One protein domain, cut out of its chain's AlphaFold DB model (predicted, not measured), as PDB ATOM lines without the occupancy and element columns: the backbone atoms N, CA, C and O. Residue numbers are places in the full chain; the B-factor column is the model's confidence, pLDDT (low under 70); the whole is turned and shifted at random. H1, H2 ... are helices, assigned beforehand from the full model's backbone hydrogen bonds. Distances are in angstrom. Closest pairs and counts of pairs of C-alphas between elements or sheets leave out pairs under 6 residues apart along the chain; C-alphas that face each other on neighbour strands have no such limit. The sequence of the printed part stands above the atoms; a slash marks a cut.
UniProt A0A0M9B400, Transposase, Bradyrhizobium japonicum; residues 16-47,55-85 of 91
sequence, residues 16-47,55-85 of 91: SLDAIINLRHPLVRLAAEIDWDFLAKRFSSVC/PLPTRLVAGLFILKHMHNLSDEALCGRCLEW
ATOM      1  N   SER A  16     -50.556   5.257 -39.112       73.31
ATOM      2  CA  SER A  16     -49.429   6.122 -39.441       73.31
ATOM      3  C   SER A  16     -48.278   5.836 -38.479       73.31
ATOM      4  O   SER A  16     -48.489   5.478 -37.317       73.31
ATOM      5  N   LEU A  17     -47.036   5.959 -38.951       72.50
ATOM      6  CA  LEU A  17     -45.884   5.633 -38.112       72.50
ATOM      7  C   LEU A  17     -45.893   6.468 -36.820       72.50
ATOM      8  O   LEU A  17     -45.593   5.930 -35.762       72.50
ATOM      9  N   ASP A  18     -46.311   7.734 -36.888       78.38
ATOM     10  CA  ASP A  18     -46.511   8.621 -35.733       78.38
ATOM     11  C   ASP A  18     -47.591   8.146 -34.746       78.38
ATOM     12  O   ASP A  18     -47.471   8.430 -33.555       78.38
ATOM     13  N   ALA A  19     -48.591   7.381 -35.195       78.19
ATOM     14  CA  ALA A  19     -49.592   6.764 -34.327       78.19
ATOM     15  C   ALA A  19     -49.069   5.503 -33.615       78.19
ATOM     16  O   ALA A  19     -49.644   5.074 -32.615       78.19
ATOM     17  N   ILE A  20     -47.981   4.908 -34.116       82.00
ATOM     18  CA  ILE A  20     -47.373   3.684 -33.574       82.00
ATOM     19  C   ILE A  20     -46.166   4.012 -32.681       82.00
ATOM     20  O   ILE A  20     -45.936   3.344 -31.670       82.00
ATOM     21  N   ILE A  21     -45.372   5.027 -33.037       82.94
ATOM     22  CA  ILE A  21     -44.127   5.354 -32.334       82.94
ATOM     23  C   ILE A  21     -44.336   6.411 -31.247       82.94
ATOM     24  O   ILE A  21     -45.012   7.421 -31.431       82.94
ATOM     25  N   ASN A  22     -43.652   6.248 -30.115       86.31
ATOM     26  CA  ASN A  22     -43.564   7.312 -29.121       86.31
ATOM     27  C   ASN A  22     -42.666   8.447 -29.646       86.31
ATOM     28  O   ASN A  22     -41.439   8.352 -29.584       86.31
ATOM     29  N   LEU A  23     -43.268   9.548 -30.101       87.75
ATOM     30  CA  LEU A  23     -42.545  10.713 -30.630       87.75
ATOM     31  C   LEU A  23     -41.623  11.396 -29.603       87.75
ATOM     32  O   LEU A  23     -40.696  12.112 -29.978       87.75
ATOM     33  N   ARG A  24     -41.826  11.161 -28.298       89.62
ATOM     34  CA  ARG A  24     -40.943  11.672 -27.234       89.62
ATOM     35  C   ARG A  24     -39.696  10.813 -27.033       89.62
ATOM     36  O   ARG A  24     -38.828  11.195 -26.246       89.62
ATOM     37  N   HIS A  25     -39.599   9.666 -27.705       89.12
ATOM     38  CA  HIS A  25     -38.464   8.768 -27.566       89.12
ATOM     39  C   HIS A  25     -37.162   9.462 -28.017       89.12
ATOM     40  O   HIS A  25     -37.149  10.104 -29.073       89.12
ATOM     41  N   PRO A  26     -36.044   9.325 -27.274       89.25
ATOM     42  CA  PRO A  26     -34.788  10.009 -27.592       89.25
ATOM     43  C   PRO A  26     -34.282   9.776 -29.022       89.25
ATOM     44  O   PRO A  26     -33.795  10.712 -29.647       89.25
ATOM     45  N   LEU A  27     -34.458   8.568 -29.573       89.69
ATOM     46  CA  LEU A  27     -34.078   8.264 -30.962       89.69
ATOM     47  C   LEU A  27     -34.906   9.026 -32.004       89.69
ATOM     48  O   LEU A  27     -34.372   9.397 -33.044       89.69
ATOM     49  N   VAL A  28     -36.194   9.268 -31.736       89.12
ATOM     50  CA  VAL A  28     -37.060  10.024 -32.657       89.12
ATOM     51  C   VAL A  28     -36.634  11.486 -32.677       89.12
ATOM     52  O   VAL A  28     -36.493  12.072 -33.746       89.12
ATOM     53  N   ARG A  29     -36.343  12.047 -31.499       92.62
ATOM     54  CA  ARG A  29     -35.805  13.406 -31.372       92.62
ATOM     55  C   ARG A  29     -34.453  13.536 -32.063       92.62
ATOM     56  O   ARG A  29     -34.281  14.430 -32.874       92.62
ATOM     57  N   LEU A  30     -33.530  12.606 -31.814       91.62
ATOM     58  CA  LEU A  30     -32.234  12.576 -32.493       91.62
ATOM     59  C   LEU A  30     -32.407  12.520 -34.016       91.62
ATOM     60  O   LEU A  30     -31.744  13.253 -34.737       91.62
ATOM     61  N   ALA A  31     -33.327  11.692 -34.511       89.94
ATOM     62  CA  ALA A  31     -33.583  11.592 -35.939       89.94
ATOM     63  C   ALA A  31     -34.155  12.877 -36.560       89.94
ATOM     64  O   ALA A  31     -34.012  13.051 -37.766       89.94
ATOM     65  N   ALA A  32     -34.794  13.751 -35.780       90.56
ATOM     66  CA  ALA A  32     -35.256  15.055 -36.251       90.56
ATOM     67  C   ALA A  32     -34.120  16.092 -36.334       90.56
ATOM     68  O   ALA A  32     -34.176  16.975 -37.182       90.56
ATOM     69  N   GLU A  33     -33.088  15.960 -35.497       93.62
ATOM     70  CA  GLU A  33     -31.932  16.873 -35.460       93.62
ATOM     71  C   GLU A  33     -30.834  16.509 -36.479       93.62
ATOM     72  O   GLU A  33     -29.965  17.324 -36.783       93.62
ATOM     73  N   ILE A  34     -30.827  15.276 -36.997       91.31
ATOM     74  CA  ILE A  34     -29.822  14.827 -37.970       91.31
ATOM     75  C   ILE A  34     -30.114  15.417 -39.355       91.31
ATOM     76  O   ILE A  34     -31.180  15.194 -39.930       91.31
ATOM     77  N   ASP A  35     -29.108  16.065 -39.949       92.56
ATOM     78  CA  ASP A  35     -29.115  16.428 -41.369       92.56
ATOM     79  C   ASP A  35     -28.908  15.179 -42.248       92.56
ATOM     80  O   ASP A  35     -27.789  14.727 -42.524       92.56
ATOM     81  N   TRP A  36     -30.026  14.586 -42.668       87.50
ATOM     82  CA  TRP A  36     -30.035  13.377 -43.489       87.50
ATOM     83  C   TRP A  36     -29.552  13.603 -44.919       87.50
ATOM     84  O   TRP A  36     -29.012  12.671 -45.513       87.50
ATOM     85  N   ASP A  37     -29.736  14.801 -45.476       89.19
ATOM     86  CA  ASP A  37     -29.304  15.124 -46.839       89.19
ATOM     87  C   ASP A  37     -27.775  15.237 -46.897       89.19
ATOM     88  O   ASP A  37     -27.133  14.654 -47.778       89.19
ATOM     89  N   PHE A  38     -27.170  15.871 -45.888       90.06
ATOM     90  CA  PHE A  38     -25.721  15.894 -45.716       90.06
ATOM     91  C   PHE A  38     -25.136  14.480 -45.594       90.06
ATOM     92  O   PHE A  38     -24.188  14.133 -46.311       90.06
ATOM     93  N   LEU A  39     -25.725  13.633 -44.741       87.62
ATOM     94  CA  LEU A  39     -25.310  12.233 -44.604       87.62
ATOM     95  C   LEU A  39     -25.462  11.470 -45.924       87.62
ATOM     96  O   LEU A  39     -24.521  10.803 -46.360       87.62
ATOM     97  N   ALA A  40     -26.614  11.581 -46.586       86.06
ATOM     98  CA  ALA A  40     -26.884  10.891 -47.844       86.06
ATOM     99  C   ALA A  40     -25.873  11.279 -48.927       86.06
ATOM    100  O   ALA A  40     -25.318  10.405 -49.593       86.06
ATOM    101  N   LYS A  41     -25.547  12.571 -49.058       87.69
ATOM    102  CA  LYS A  41     -24.514  13.053 -49.986       87.69
ATOM    103  C   LYS A  41     -23.142  12.483 -49.639       87.69
ATOM    104  O   LYS A  41     -22.454  11.960 -50.522       87.69
ATOM    105  N   ARG A  42     -22.753  12.535 -48.361       87.81
ATOM    106  CA  ARG A  42     -21.419  12.124 -47.900       87.81
ATOM    107  C   ARG A  42     -21.171  10.621 -48.010       87.81
ATOM    108  O   ARG A  42     -20.038  10.227 -48.296       87.81
ATOM    109  N   PHE A  43     -22.209   9.817 -47.794       81.19
ATOM    110  CA  PHE A  43     -22.168   8.353 -47.824       81.19
ATOM    111  C   PHE A  43     -22.764   7.754 -49.104       81.19
ATOM    112  O   PHE A  43     -22.859   6.535 -49.223       81.19
ATOM    113  N   SER A  44     -23.089   8.580 -50.102       78.75
ATOM    114  CA  SER A  44     -23.643   8.159 -51.400       78.75
ATOM    115  C   SER A  44     -22.785   7.138 -52.159       78.75
ATOM    116  O   SER A  44     -23.286   6.396 -53.003       78.75
ATOM    117  N   SER A  45     -21.475   7.093 -51.905       77.81
ATOM    118  CA  SER A  45     -20.570   6.086 -52.473       77.81
ATOM    119  C   SER A  45     -20.582   4.757 -51.718       77.81
ATOM    120  O   SER A  45     -20.342   3.727 -52.335       77.81
ATOM    121  N   VAL A  46     -20.870   4.776 -50.414       76.56
ATOM    122  CA  VAL A  46     -20.841   3.600 -49.528       76.56
ATOM    123  C   VAL A  46     -22.206   2.921 -49.478       76.56
ATOM    124  O   VAL A  46     -22.292   1.701 -49.501       76.56
ATOM    125  N   CYS A  47     -23.286   3.703 -49.491       67.56
ATOM    126  CA  CYS A  47     -24.661   3.210 -49.605       67.56
ATOM    127  C   CYS A  47     -25.057   2.923 -51.066       67.56
ATOM    128  O   CYS A  47     -26.243   2.880 -51.395       67.56
ATOM    129  N   PRO A  55     -31.106   0.330 -53.255       62.59
ATOM    130  CA  PRO A  55     -30.170   1.071 -52.415       62.59
ATOM    131  C   PRO A  55     -30.702   1.141 -50.993       62.59
ATOM    132  O   PRO A  55     -31.801   1.643 -50.758       62.59
ATOM    133  N   LEU A  56     -29.915   0.639 -50.039       66.69
ATOM    134  CA  LEU A  56     -30.242   0.800 -48.630       66.69
ATOM    135  C   LEU A  56     -30.179   2.300 -48.315       66.69
ATOM    136  O   LEU A  56     -29.122   2.913 -48.498       66.69
ATOM    137  N   PRO A  57     -31.281   2.921 -47.857       78.75
ATOM    138  CA  PRO A  57     -31.278   4.344 -47.576       78.75
ATOM    139  C   PRO A  57     -30.252   4.640 -46.480       78.75
ATOM    140  O   PRO A  57     -30.207   3.951 -45.461       78.75
ATOM    141  N   THR A  58     -29.443   5.689 -46.653       85.25
ATOM    142  CA  THR A  58     -28.396   6.083 -45.689       85.25
ATOM    143  C   THR A  58     -28.939   6.215 -44.266       85.25
ATOM    144  O   THR A  58     -28.257   5.872 -43.305       85.25
ATOM    145  N   ARG A  59     -30.201   6.633 -44.131       85.19
ATOM    146  CA  ARG A  59     -30.912   6.711 -42.853       85.19
ATOM    147  C   ARG A  59     -31.048   5.358 -42.147       85.19
ATOM    148  O   ARG A  59     -30.874   5.299 -40.934       85.19
ATOM    149  N   LEU A  60     -31.322   4.282 -42.885       84.19
ATOM    150  CA  LEU A  60     -31.397   2.927 -42.330       84.19
ATOM    151  C   LEU A  60     -30.022   2.476 -41.835       84.19
ATOM    152  O   LEU A  60     -29.895   2.039 -40.696       84.19
ATOM    153  N   VAL A  61     -28.984   2.651 -42.658       87.12
ATOM    154  CA  VAL A  61     -27.606   2.273 -42.306       87.12
ATOM    155  C   VAL A  61     -27.118   3.044 -41.077       87.12
ATOM    156  O   VAL A  61     -26.619   2.447 -40.126       87.12
ATOM    157  N   ALA A  62     -27.321   4.362 -41.044       89.88
ATOM    158  CA  ALA A  62     -26.981   5.191 -39.890       89.88
ATOM    159  C   ALA A  62     -27.769   4.785 -38.632       89.88
ATOM    160  O   ALA A  62     -27.193   4.701 -37.549       89.88
ATOM    161  N   GLY A  63     -29.064   4.476 -38.770       89.31
ATOM    162  CA  GLY A  63     -29.893   3.977 -37.673       89.31
ATOM    163  C   GLY A  63     -29.368   2.666 -37.083       89.31
ATOM    164  O   GLY A  63     -29.270   2.540 -35.863       89.31
ATOM    165  N   LEU A  64     -28.953   1.723 -37.934       88.38
ATOM    166  CA  LEU A  64     -28.327   0.467 -37.508       88.38
ATOM    167  C   LEU A  64     -27.030   0.710 -36.728       88.38
ATOM    168  O   LEU A  64     -26.849   0.122 -35.663       88.38
ATOM    169  N   PHE A  65     -26.164   1.618 -37.188       89.06
ATOM    170  CA  PHE A  65     -24.944   1.977 -36.456       89.06
ATOM    171  C   PHE A  65     -25.229   2.614 -35.090       89.06
ATOM    172  O   PHE A  65     -24.564   2.275 -34.109       89.06
ATOM    173  N   ILE A  66     -26.231   3.493 -35.004       89.56
ATOM    174  CA  ILE A  66     -26.654   4.103 -33.735       89.56
ATOM    175  C   ILE A  66     -27.123   3.017 -32.761       89.56
ATOM    176  O   ILE A  66     -26.661   2.978 -31.622       89.56
ATOM    177  N   LEU A  67     -27.983   2.098 -33.209       89.12
ATOM    178  CA  LEU A  67     -28.494   1.002 -32.378       89.12
ATOM    179  C   LEU A  67     -27.387   0.036 -31.949       89.12
ATOM    180  O   LEU A  67     -27.341  -0.362 -30.784       89.12
ATOM    181  N   LYS A  68     -26.473  -0.296 -32.866       90.94
ATOM    182  CA  LYS A  68     -25.289  -1.110 -32.582       90.94
ATOM    183  C   LYS A  68     -24.470  -0.501 -31.452       90.94
ATOM    184  O   LYS A  68     -24.158  -1.184 -30.482       90.94
ATOM    185  N   HIS A  69     -24.157   0.789 -31.560       91.31
ATOM    186  CA  HIS A  69     -23.331   1.480 -30.578       91.31
ATOM    187  C   HIS A  69     -24.052   1.654 -29.234       91.31
ATOM    188  O   HIS A  69     -23.482   1.343 -28.192       91.31
ATOM    189  N   MET A  70     -25.321   2.073 -29.244       90.50
ATOM    190  CA  MET A  70     -26.116   2.277 -28.026       90.50
ATOM    191  C   MET A  70     -26.285   1.011 -27.186       90.50
ATOM    192  O   MET A  70     -26.348   1.093 -25.962       90.50
ATOM    193  N   HIS A  71     -26.378  -0.148 -27.835       87.00
ATOM    194  CA  HIS A  71     -26.547  -1.434 -27.163       87.00
ATOM    195  C   HIS A  71     -25.252  -2.253 -27.076       87.00
ATOM    196  O   HIS A  71     -25.304  -3.399 -26.639       87.00
ATOM    197  N   ASN A  72     -24.109  -1.680 -27.478       90.56
ATOM    198  CA  ASN A  72     -22.810  -2.354 -27.533       90.56
ATOM    199  C   ASN A  72     -22.874  -3.729 -28.239       90.56
ATOM    200  O   ASN A  72     -22.351  -4.727 -27.745       90.56
ATOM    201  N   LEU A  73     -23.582  -3.787 -29.372       89.50
ATOM    202  CA  LEU A  73     -23.819  -5.019 -30.130       89.50
ATOM    203  C   LEU A  73     -22.710  -5.273 -31.157       89.50
ATOM    204  O   LEU A  73     -22.148  -4.338 -31.735       89.50
ATOM    205  N   SER A  74     -22.449  -6.550 -31.445       88.88
ATOM    206  CA  SER A  74     -21.732  -6.951 -32.660       88.88
ATOM    207  C   SER A  74     -22.654  -6.866 -33.885       88.88
ATOM    208  O   SER A  74     -23.873  -6.731 -33.742       88.88
ATOM    209  N   ASP A  75     -22.092  -6.944 -35.093       87.19
ATOM    210  CA  ASP A  75     -22.893  -6.940 -36.326       87.19
ATOM    211  C   ASP A  75     -23.817  -8.166 -36.403       87.19
ATOM    212  O   ASP A  75     -24.979  -8.050 -36.781       87.19
ATOM    213  N   GLU A  76     -23.350  -9.328 -35.947       87.75
ATOM    214  CA  GLU A  76     -24.130 -10.568 -35.892       87.75
ATOM    215  C   GLU A  76     -25.281 -10.460 -34.888       87.75
ATOM    216  O   GLU A  76     -26.413 -10.844 -35.188       87.75
ATOM    217  N   ALA A  77     -25.015  -9.893 -33.706       86.69
ATOM    218  CA  ALA A  77     -26.033  -9.674 -32.682       86.69
ATOM    219  C   ALA A  77     -27.086  -8.648 -33.133       86.69
ATOM    220  O   ALA A  77     -28.272  -8.801 -32.834       86.69
ATOM    221  N   LEU A  78     -26.668  -7.622 -33.881       86.06
ATOM    222  CA  LEU A  78     -27.576  -6.661 -34.499       86.06
ATOM    223  C   LEU A  78     -28.466  -7.339 -35.544       86.06
ATOM    224  O   LEU A  78     -29.680  -7.175 -35.482       86.06
ATOM    225  N   CYS A  79     -27.897  -8.143 -36.446       84.75
ATOM    226  CA  CYS A  79     -28.658  -8.904 -37.440       84.75
ATOM    227  C   CYS A  79     -29.683  -9.840 -36.785       84.75
ATOM    228  O   CYS A  79     -30.839  -9.872 -37.209       84.75
ATOM    229  N   GLY A  80     -29.294 -10.546 -35.719       84.56
ATOM    230  CA  GLY A  80     -30.202 -11.407 -34.957       84.56
ATOM    231  C   GLY A  80     -31.386 -10.638 -34.362       84.56
ATOM    232  O   GLY A  80     -32.534 -11.030 -34.558       84.56
ATOM    233  N   ARG A  81     -31.129  -9.498 -33.707       80.75
ATOM    234  CA  ARG A  81     -32.196  -8.644 -33.151       80.75
ATOM    235  C   ARG A  81     -33.035  -7.969 -34.234       80.75
ATOM    236  O   ARG A  81     -34.225  -7.774 -34.035       80.75
ATOM    237  N   CYS A  82     -32.459  -7.629 -35.385       76.50
ATOM    238  CA  CYS A  82     -33.225  -7.094 -36.511       76.50
ATOM    239  C   CYS A  82     -34.256  -8.104 -37.026       76.50
ATOM    240  O   CYS A  82     -35.384  -7.709 -37.310       76.50
ATOM    241  N   LEU A  83     -33.906  -9.393 -37.092       75.44
ATOM    242  CA  LEU A  83     -34.852 -10.456 -37.449       75.44
ATOM    243  C   LEU A  83     -35.953 -10.617 -36.389       75.44
ATOM    244  O   LEU A  83     -37.115 -10.801 -36.739       75.44
ATOM    245  N   GLU A  84     -35.602 -10.485 -35.109       75.62
ATOM    246  CA  GLU A  84     -36.556 -10.507 -33.992       75.62
ATOM    247  C   GLU A  84     -37.518  -9.304 -34.010       75.62
ATOM    248  O   GLU A  84     -38.701  -9.448 -33.711       75.62
ATOM    249  N   TRP A  85     -37.030  -8.113 -34.374       65.31
ATOM    250  CA  TRP A  85     -37.805  -6.866 -34.404       65.31
ATOM    251  C   TRP A  85     -38.617  -6.662 -35.682       65.31
ATOM    252  O   TRP A  85     -39.541  -5.849 -35.692       65.31
TER     253      TRP A  85
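Overview. This is residues 16 to 47 and 55 to 85 of the 91 residues of the protein "Transposase" of Bradyrhizobium japonicum (UniProt A0A0M9B400). Short helices make a loose frame round the longest one, H4, in the middle: H3 packs across its beginning, H2 is near it, and H5 lies crosswise on the other side. Residues 16 to 26, with H1, stick out. The printed part has 63 residues with five named helices, H1 to H5 in order, all helix; it is only just loose, close to compact, radius of gyration of the C-alphas 13.0 A, spans 29 by 29 by 21 A.

Arrangement. Start at H1, residues 17 to 20, which touches no helix. H2, residues 26 to 33, is near H4, residues 58 to 70. H3, residues 36 to 43, touches residues 58 to 59 of H4 alone, about perpendicular at 90 degrees; look at the closest C-alphas, Ala 40 and Thr 58, 5.5 A apart. H5, residues 75 to 85, only just touches H4, at residues 64 to 68 alone, with 3 pairs of C-alphas within 8 A, the closest Lys 68 and Leu 78 at 6.3 A; the lines stand about perpendicular at 75 degrees. Every O i to N i+4 pair is within hydrogen-bond range in H2, H3, H4 and H5; H1 is too short for one.

Along the chain. Find C-alpha 17 at (-45.884, 5.633, -38.112), where H1 begins. H2 runs 10.8 A, H3 10.3 A and H4 18.2 A. H5 runs 15.0 A to C-alpha 85 at (-37.805, -6.866, -34.404).

Size, cuts and confidence. The C-alphas farthest apart, Ala 19 and Ser 45, are 34.2 A apart. Residues 48 to 54 are not printed; C-alphas 47 and 55 are 6.5 A apart across the cut. The links printed whole are tight. Confidence is under 70 at residues 47, 55 to 56 and 85.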